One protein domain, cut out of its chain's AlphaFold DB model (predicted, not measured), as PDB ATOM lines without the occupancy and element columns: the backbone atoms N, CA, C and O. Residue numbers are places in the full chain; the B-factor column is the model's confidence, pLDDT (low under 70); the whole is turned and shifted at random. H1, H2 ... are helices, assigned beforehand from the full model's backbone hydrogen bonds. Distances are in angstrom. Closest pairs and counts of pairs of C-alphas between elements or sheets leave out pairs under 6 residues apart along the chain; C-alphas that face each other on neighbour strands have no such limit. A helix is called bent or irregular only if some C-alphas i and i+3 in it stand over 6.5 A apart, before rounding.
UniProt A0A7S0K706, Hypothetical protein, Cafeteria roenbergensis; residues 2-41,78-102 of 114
ATOM      1  N   GLU A   2      22.091  95.943  85.490       74.69
ATOM      2  CA  GLU A   2      22.879  94.791  85.015       74.69
ATOM      3  C   GLU A   2      24.372  95.117  84.887       74.69
ATOM      4  O   GLU A   2      25.221  94.270  85.153       74.69
ATOM      5  N   PHE A   3      24.690  96.377  84.579       77.62
ATOM      6  CA  PHE A   3      26.058  96.875  84.472       77.62
ATOM      7  C   PHE A   3      26.814  96.791  85.807       77.62
ATOM      8  O   PHE A   3      27.946  96.310  85.867       77.62
ATOM      9  N   ASP A   4      26.164  97.184  86.906       82.50
ATOM     10  CA  ASP A   4      26.744  97.075  88.250       82.50
ATOM     11  C   ASP A   4      26.932  95.612  88.666       82.50
ATOM     12  O   ASP A   4      27.939  95.264  89.284       82.50
ATOM     13  N   THR A   5      25.982  94.743  88.310       83.81
ATOM     14  CA  THR A   5      26.084  93.301  88.559       83.81
ATOM     15  C   THR A   5      27.279  92.699  87.822       83.81
ATOM     16  O   THR A   5      28.049  91.954  88.427       83.81
ATOM     17  N   ALA A   6      27.491  93.066  86.554       85.31
ATOM     18  CA  ALA A   6      28.635  92.608  85.769       85.31
ATOM     19  C   ALA A   6      29.971  93.064  86.377       85.31
ATOM     20  O   ALA A   6      30.881  92.251  86.534       85.31
ATOM     21  N   ARG A   7      30.081  94.332  86.805       87.25
ATOM     22  CA  ARG A   7      31.290  94.829  87.495       87.25
ATOM     23  C   ARG A   7      31.575  94.043  88.773       87.25
ATOM     24  O   ARG A   7      32.708  93.626  88.983       87.25
ATOM     25  N   ARG A   8      30.552  93.800  89.598       88.56
ATOM     26  CA  ARG A   8      30.691  93.022  90.841       88.56
ATOM     27  C   ARG A   8      31.129  91.586  90.575       88.56
ATOM     28  O   ARG A   8      31.975  91.078  91.300       88.56
ATOM     29  N   LEU A   9      30.581  90.948  89.540       89.50
ATOM     30  CA  LEU A   9      30.982  89.599  89.147       89.50
ATOM     31  C   LEU A   9      32.460  89.555  88.741       89.50
ATOM     32  O   LEU A   9      33.190  88.686  89.207       89.50
ATOM     33  N   VAL A  10      32.909  90.510  87.922       91.25
ATOM     34  CA  VAL A  10      34.323  90.618  87.532       91.25
ATOM     35  C   VAL A  10      35.220  90.794  88.758       91.25
ATOM     36  O   VAL A  10      36.219  90.091  88.882       91.25
ATOM     37  N   THR A  11      34.850  91.677  89.690       93.31
ATOM     38  CA  THR A  11      35.599  91.864  90.940       93.31
ATOM     39  C   THR A  11      35.673  90.577  91.761       93.31
ATOM     40  O   THR A  11      36.746  90.224  92.235       93.31
ATOM     41  N   LEU A  12      34.574  89.831  91.883       92.12
ATOM     42  CA  LEU A  12      34.567  88.558  92.604       92.12
ATOM     43  C   LEU A  12      35.501  87.523  91.958       92.12
ATOM     44  O   LEU A  12      36.248  86.846  92.661       92.12
ATOM     45  N   ILE A  13      35.480  87.402  90.626       91.69
ATOM     46  CA  ILE A  13      36.384  86.502  89.890       91.69
ATOM     47  C   ILE A  13      37.841  86.875  90.170       91.69
ATOM     48  O   ILE A  13      38.667  85.998  90.422       91.69
ATOM     49  N   ASP A  14      38.147  88.172  90.160       92.25
ATOM     50  CA  ASP A  14      39.480  88.672  90.465       92.25
ATOM     51  C   ASP A  14      39.914  88.312  91.887       92.25
ATOM     52  O   ASP A  14      40.990  87.753  92.069       92.25
ATOM     53  N   GLU A  15      39.078  88.575  92.889       92.88
ATOM     54  CA  GLU A  15      39.391  88.278  94.289       92.88
ATOM     55  C   GLU A  15      39.624  86.783  94.525       92.88
ATOM     56  O   GLU A  15      40.572  86.403  95.215       92.88
ATOM     57  N   LEU A  16      38.805  85.920  93.919       90.25
ATOM     58  CA  LEU A  16      38.978  84.471  94.007       90.25
ATOM     59  C   LEU A  16      40.262  84.009  93.313       90.25
ATOM     60  O   LEU A  16      40.953  83.127  93.828       90.25
ATOM     61  N   TYR A  17      40.608  84.631  92.184       90.31
ATOM     62  CA  TYR A  17      41.849  84.354  91.466       90.31
ATOM     63  C   TYR A  17      43.069  84.693  92.320       90.31
ATOM     64  O   TYR A  17      43.929  83.834  92.527       90.31
ATOM     65  N   GLU A  18      43.103  85.900  92.888       90.44
ATOM     66  CA  GLU A  18      44.179  86.337  93.787       90.44
ATOM     67  C   GLU A  18      44.244  85.467  95.055       90.44
ATOM     68  O   GLU A  18      45.326  85.120  95.533       90.44
ATOM     69  N   ALA A  19      43.093  85.034  95.578       88.94
ATOM     70  CA  ALA A  19      43.015  84.137  96.728       88.94
ATOM     71  C   ALA A  19      43.397  82.678  96.412       88.94
ATOM     72  O   ALA A  19      43.423  81.854  97.332       88.94
ATOM     73  N   ARG A  20      43.684  82.339  95.143       86.88
ATOM     74  CA  ARG A  20      43.885  80.958  94.663       86.88
ATOM     75  C   ARG A  20      42.724  80.033  95.046       86.88
ATOM     76  O   ARG A  20      42.924  78.851  95.337       86.88
ATOM     77  N   ALA A  21      41.510  80.574  95.083       84.50
ATOM     78  CA  ALA A  21      40.296  79.822  95.343       84.50
ATOM     79  C   ALA A  21      39.714  79.320  94.018       84.50
ATOM     80  O   ALA A  21      39.608  80.073  93.052       84.50
ATOM     81  N   LEU A  22      39.337  78.042  93.973       76.81
ATOM     82  CA  LEU A  22      38.682  77.469  92.802       76.81
ATOM     83  C   LEU A  22      37.232  77.939  92.750       76.81
ATOM     84  O   LEU A  22      36.449  77.672  93.664       76.81
ATOM     85  N   LEU A  23      36.873  78.611  91.660       76.12
ATOM     86  CA  LEU A  23      35.482  78.876  91.340       76.12
ATOM     87  C   LEU A  23      34.933  77.692  90.542       76.12
ATOM     88  O   LEU A  23      35.298  77.485  89.387       76.12
ATOM     89  N   VAL A  24      34.046  76.916  91.161       71.62
ATOM     90  CA  VAL A  24      33.323  75.841  90.475       71.62
ATOM     91  C   VAL A  24      32.066  76.438  89.856       71.62
ATOM     92  O   VAL A  24      31.149  76.846  90.567       71.62
ATOM     93  N   LEU A  25      32.035  76.502  88.528       72.12
ATOM     94  CA  LEU A  25      30.867  76.921  87.760       72.12
ATOM     95  C   LEU A  25      30.184  75.679  87.185       72.12
ATOM     96  O   LEU A  25      30.835  74.846  86.566       72.12
ATOM     97  N   SER A  26      28.869  75.568  87.363       72.88
ATOM     98  CA  SER A  26      28.047  74.508  86.761       72.88
ATOM     99  C   SER A  26      27.503  74.895  85.381       72.88
ATOM    100  O   SER A  26      26.483  74.365  84.950       72.88
ATOM    101  N   ALA A  27      28.096  75.899  84.740       76.38
ATOM    102  CA  ALA A  27      27.639  76.381  83.449       76.38
ATOM    103  C   ALA A  27      28.102  75.426  82.340       76.38
ATOM    104  O   ALA A  27      29.262  75.024  82.328       76.38
ATOM    105  N   ASP A  28      27.213  75.119  81.391       74.81
ATOM    106  CA  ASP A  28      27.543  74.324  80.195       74.81
ATOM    107  C   ASP A  28      28.452  75.075  79.205       74.81
ATOM    108  O   ASP A  28      29.047  74.472  78.315       74.81
ATOM    109  N   ALA A  29      28.565  76.397  79.355       77.56
ATOM    110  CA  ALA A  29      29.329  77.265  78.468       77.56
ATOM    111  C   ALA A  29      30.756  77.505  78.983       77.56
ATOM    112  O   ALA A  29      30.993  77.654  80.186       77.56
ATOM    113  N   GLN A  30      31.712  77.615  78.058       77.94
ATOM    114  CA  GLN A  30      33.099  77.944  78.394       77.94
ATOM    115  C   GLN A  30      33.218  79.389  78.921       77.94
ATOM    116  O   GLN A  30      32.419  80.251  78.546       77.94
ATOM    117  N   PRO A  31      34.239  79.734  79.734       80.06
ATOM    118  CA  PRO A  31      34.385  81.092  80.275       80.06
ATOM    119  C   PRO A  31      34.405  82.202  79.216       80.06
ATOM    120  O   PRO A  31      33.854  83.284  79.428       80.06
ATOM    121  N   ALA A  32      35.009  81.925  78.058       76.50
ATOM    122  CA  ALA A  32      35.021  82.838  76.920       76.50
ATOM    123  C   ALA A  32      33.637  83.004  76.276       76.50
ATOM    124  O   ALA A  32      33.365  84.054  75.720       76.50
ATOM    125  N   GLU A  33      32.739  82.031  76.367       78.00
ATOM    126  CA  GLU A  33      31.365  82.159  75.866       78.00
ATOM    127  C   GLU A  33      30.498  82.940  76.862       78.00
ATOM    128  O   GLU A  33      29.725  83.810  76.465       78.00
ATOM    129  N   LEU A  34      30.702  82.709  78.166       76.94
ATOM    130  CA  LEU A  34      30.001  83.411  79.248       76.94
ATOM    131  C   LEU A  34      30.305  84.914  79.282       76.94
ATOM    132  O   LEU A  34      29.420  85.724  79.550       76.94
ATOM    133  N   LEU A  35      31.564  85.287  79.041       79.38
ATOM    134  CA  LEU A  35      32.041  86.667  79.181       79.38
ATOM    135  C   LEU A  35      32.448  87.304  77.846       79.38
ATOM    136  O   LEU A  35      32.548  88.527  77.749       79.38
ATOM    137  N   GLY A  36      32.664  86.502  76.803       63.84
ATOM    138  CA  GLY A  36      33.074  86.978  75.482       63.84
ATOM    139  C   GLY A  36      31.929  87.515  74.640       63.84
ATOM    140  O   GLY A  36      32.190  88.373  73.810       63.84
ATOM    141  N   ALA A  37      30.667  87.158  74.908       60.34
ATOM    142  CA  ALA A  37      29.523  87.857  74.307       60.34
ATOM    143  C   ALA A  37      29.508  89.360  74.664       60.34
ATOM    144  O   ALA A  37      29.043  90.191  73.888       60.34
ATOM    145  N   VAL A  38      30.083  89.729  75.816       57.50
ATOM    146  CA  VAL A  38      30.275  91.132  76.210       57.50
ATOM    147  C   VAL A  38      31.442  91.762  75.437       57.50
ATOM    148  O   VAL A  38      31.336  92.915  75.019       57.50
ATOM    149  N   ALA A  39      32.531  91.017  75.214       50.78
ATOM    150  CA  ALA A  39      33.765  91.492  74.576       50.78
ATOM    151  C   ALA A  39      33.744  91.482  73.032       50.78
ATOM    152  O   ALA A  39      34.448  92.274  72.412       50.78
ATOM    153  N   GLY A  40      32.941  90.611  72.423       46.47
ATOM    154  CA  GLY A  40      32.879  90.331  70.990       46.47
ATOM    155  C   GLY A  40      31.482  90.537  70.427       46.47
ATOM    156  O   GLY A  40      30.967  89.675  69.720       46.47
ATOM    157  N   GLY A  41      30.864  91.679  70.736       46.50
ATOM    158  CA  GLY A  41      29.802  92.173  69.872       46.50
ATOM    159  C   GLY A  41      30.402  92.338  68.484       46.50
ATOM    160  O   GLY A  41      31.251  93.210  68.298       46.50
ATOM    161  N   ILE A  78      31.556 101.173  79.074       81.25
ATOM    162  CA  ILE A  78      31.301  99.906  78.375       81.25
ATOM    163  C   ILE A  78      32.616  99.302  77.878       81.25
ATOM    164  O   ILE A  78      32.851  98.115  78.094       81.25
ATOM    165  N   GLY A  79      33.495 100.099  77.264       82.12
ATOM    166  CA  GLY A  79      34.811  99.643  76.807       82.12
ATOM    167  C   GLY A  79      35.669  99.069  77.941       82.12
ATOM    168  O   GLY A  79      36.223  97.976  77.810       82.12
ATOM    169  N   GLU A  80      35.708  99.752  79.086       85.25
ATOM    170  CA  GLU A  80      36.381  99.267  80.296       85.25
ATOM    171  C   GLU A  80      35.796  97.941  80.789       85.25
ATOM    172  O   GLU A  80      36.543  97.014  81.111       85.25
ATOM    173  N   LEU A  81      34.466  97.824  80.826       85.75
ATOM    174  CA  LEU A  81      33.804  96.597  81.259       85.75
ATOM    175  C   LEU A  81      34.115  95.430  80.314       85.75
ATOM    176  O   LEU A  81      34.395  94.332  80.788       85.75
ATOM    177  N   ARG A  82      34.137  95.660  78.996       85.06
ATOM    178  CA  ARG A  82      34.514  94.639  78.003       85.06
ATOM    179  C   ARG A  82      35.920  94.106  78.244       85.06
ATOM    180  O   ARG A  82      36.119  92.893  78.283       85.06
ATOM    181  N   PHE A  83      36.878  95.006  78.453       86.69
ATOM    182  CA  PHE A  83      38.250  94.625  78.774       86.69
ATOM    183  C   PHE A  83      38.322  93.825  80.082       86.69
ATOM    184  O   PHE A  83      38.981  92.785  80.156       86.69
ATOM    185  N   ALA A  84      37.596  94.274  81.107       89.38
ATOM    186  CA  ALA A  84      37.560  93.609  82.402       89.38
ATOM    187  C   ALA A  84      36.940  92.198  82.315       89.38
ATOM    188  O   ALA A  84      37.490  91.265  82.899       89.38
ATOM    189  N   CYS A  85      35.875  92.020  81.526       88.81
ATOM    190  CA  CYS A  85      35.279  90.717  81.219       88.81
ATOM    191  C   CYS A  85      36.254  89.793  80.477       88.81
ATOM    192  O   CYS A  85      36.360  88.621  80.833       88.81
ATOM    193  N   GLY A  86      37.008  90.307  79.499       87.56
ATOM    194  CA  GLY A  86      38.029  89.526  78.789       87.56
ATOM    195  C   GLY A  86      39.114  88.992  79.730       87.56
ATOM    196  O   GLY A  86      39.419  87.801  79.724       87.56
ATOM    197  N   ARG A  87      39.632  89.848  80.618       89.88
ATOM    198  CA  ARG A  87      40.596  89.443  81.655       89.88
ATOM    199  C   ARG A  87      40.006  88.417  82.627       89.88
ATOM    200  O   ARG A  87      40.677  87.440  82.957       89.88
ATOM    201  N   ALA A  88      38.767  88.620  83.073       89.75
ATOM    202  CA  ALA A  88      38.075  87.682  83.953       89.75
ATOM    203  C   ALA A  88      37.888  86.308  83.283       89.75
ATOM    204  O   ALA A  88      38.129  85.284  83.917       89.75
ATOM    205  N   ALA A  89      37.564  86.270  81.987       89.12
ATOM    206  CA  ALA A  89      37.464  85.030  81.220       89.12
ATOM    207  C   ALA A  89      38.795  84.267  81.175       89.12
ATOM    208  O   ALA A  89      38.815  83.057  81.396       89.12
ATOM    209  N   SER A  90      39.914  84.965  80.950       89.38
ATOM    210  CA  SER A  90      41.247  84.347  80.985       89.38
ATOM    211  C   SER A  90      41.588  83.783  82.365       89.38
ATOM    212  O   SER A  90      42.110  82.675  82.458       89.38
ATOM    213  N   ARG A  91      41.250  84.507  83.440       89.62
ATOM    214  CA  ARG A  91      41.460  84.052  84.824       89.62
ATOM    215  C   ARG A  91      40.650  82.801  85.145       89.62
ATOM    216  O   ARG A  91      41.188  81.869  85.732       89.62
ATOM    217  N   LEU A  92      39.392  82.750  84.711       88.62
ATOM    218  CA  LEU A  92      38.561  81.552  84.831       88.62
ATOM    219  C   LEU A  92      39.140  80.376  84.037       88.62
ATOM    220  O   LEU A  92      39.232  79.276  84.567       88.62
ATOM    221  N   ALA A  93      39.576  80.599  82.796       86.25
ATOM    222  CA  ALA A  93      40.212  79.551  81.998       86.25
ATOM    223  C   ALA A  93      41.484  79.005  82.673       86.25
ATOM    224  O   ALA A  93      41.740  77.803  82.645       86.25
ATOM    225  N   GLU A  94      42.258  79.868  83.331       88.50
ATOM    226  CA  GLU A  94      43.413  79.439  84.113       88.50
ATOM    227  C   GLU A  94      43.006  78.669  85.374       88.50
ATOM    228  O   GLU A  94      43.615  77.638  85.651       88.50
ATOM    229  N   MET A  95      41.965  79.096  86.097       87.56
ATOM    230  CA  MET A  95      41.419  78.360  87.248       87.56
ATOM    231  C   MET A  95      40.978  76.940  86.895       87.56
ATOM    232  O   MET A  95      41.101  76.043  87.722       87.56
ATOM    233  N   LEU A  96      40.485  76.739  85.671       83.94
ATOM    234  CA  LEU A  96      40.112  75.425  85.146       83.94
ATOM    235  C   LEU A  96      41.327  74.577  84.735       83.94
ATOM    236  O   LEU A  96      41.185  73.393  84.433       83.94
ATOM    237  N   SER A  97      42.528  75.159  84.697       83.69
ATOM    238  CA  SER A  97      43.738  74.433  84.326       83.69
ATOM    239  C   SER A  97      44.304  73.631  85.512       83.69
ATOM    240  O   SER A  97      44.349  74.134  86.638       83.69
ATOM    241  N   PRO A  98      44.871  72.430  85.280       77.44
ATOM    242  CA  PRO A  98      45.439  71.591  86.347       77.44
ATOM    243  C   PRO A  98      46.582  72.249  87.136       77.44
ATOM    244  O   PRO A  98      46.952  71.811  88.221       77.44
ATOM    245  N   ARG A  99      47.193  73.299  86.577       80.75
ATOM    246  CA  ARG A  99      48.321  74.013  87.189       80.75
ATOM    247  C   ARG A  99      47.877  74.996  88.263       80.75
ATOM    248  O   ARG A  99      48.696  75.394  89.089       80.75
ATOM    249  N   PHE A 100      46.608  75.392  88.257       79.69
ATOM    250  CA  PHE A 100      46.097  76.373  89.200       79.69
ATOM    251  C   PHE A 100      45.992  75.808  90.623       79.69
ATOM    252  O   PHE A 100      46.275  76.513  91.593       79.69
ATOM    253  N   GLU A 101      45.700  74.510  90.745       66.94
ATOM    254  CA  GLU A 101      45.574  73.798  92.022       66.94
ATOM    255  C   GLU A 101      46.903  73.722  92.794       66.94
ATOM    256  O   GLU A 101      46.922  73.807  94.023       66.94
ATOM    257  N   GLY A 102      48.032  73.660  92.079       61.94
ATOM    258  CA  GLY A 102      49.371  73.506  92.662       61.94
ATOM    259  C   GLY A 102      49.855  74.687  93.518       61.94
ATOM    260  O   GLY A 102      50.841  74.550  94.240       61.94
TER     261      GLY A 102
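This is residues 2 to 41 and 78 to 102 of the 114 residues of the protein "Hypothetical protein" of Cafeteria roenbergensis (UniProt A0A7S0K706). Three helices lie side by side around an open triangle, with the longest, H3, at the corner between H1 and H2: it packs on both, while H1 and H2 do not reach each other. A long loop, residues 19 to 30, bows from the end of H1 to the start of H2, and residues 96 to 102 run on as a tail past the last residue of H3. The printed part has 65 residues with three named helices, in the order H1, H2, H3, and no named strand; the class is all helix, with 44 residues in the helices. The whole is compact, with a radius of gyration of the C-alphas of 11.6 A, and elongated, spanning 35 by 22 by 18 A.

H1, residues 2 to 18, touches H3, residues 78 to 95. Their closest C-alphas are those of Val 10 and Ala 88, 6.0 A apart. H1 and H3 run the same way at a steep tilt of 36 degrees, only just past shallow. H2, residues 31 to 39, touches H3 with 22 pairs of C-alphas within 8 A. The closest C-alphas of H2 and H3 are those of Ala 39 and Arg 82, 4.7 A apart. H2 and H3 run opposite ways at a shallow tilt of 12 degrees. H1 and H2 are apart. In H1 and H3 every O i to N i+4 pair is within hydrogen-bond range; in H2 2 of 5 such pairs are, beside 3 of 6 O i to N i+3 pairs.

H1 begins at C-alpha 2, at (22.879, 94.791, 85.015), and measures 24.5 A from first to last C-alpha. H2 begins at C-alpha 31, at (34.385, 81.092, 80.275), and has nine residues. It is irregular, but only just: C-alphas 34 and 37 are 6.7 A apart, against about 5 A in a regular helix. H3, 25.4 A from first to last C-alpha, ends at C-alpha 95, at (41.419, 78.360, 87.248).

The two C-alphas farthest apart are those of Gly 41 and Gly 102, 35.4 A. The link from H1 to H2, 12 residues, is long. The link from H2 to H3 is across the cut: residues 42 to 77 are not printed, and C-alphas 41 and 78 are 11.6 A apart. The mean pLDDT of the printed part is 80.8, and residues 36 to 41 and 101 to 102 are under 70.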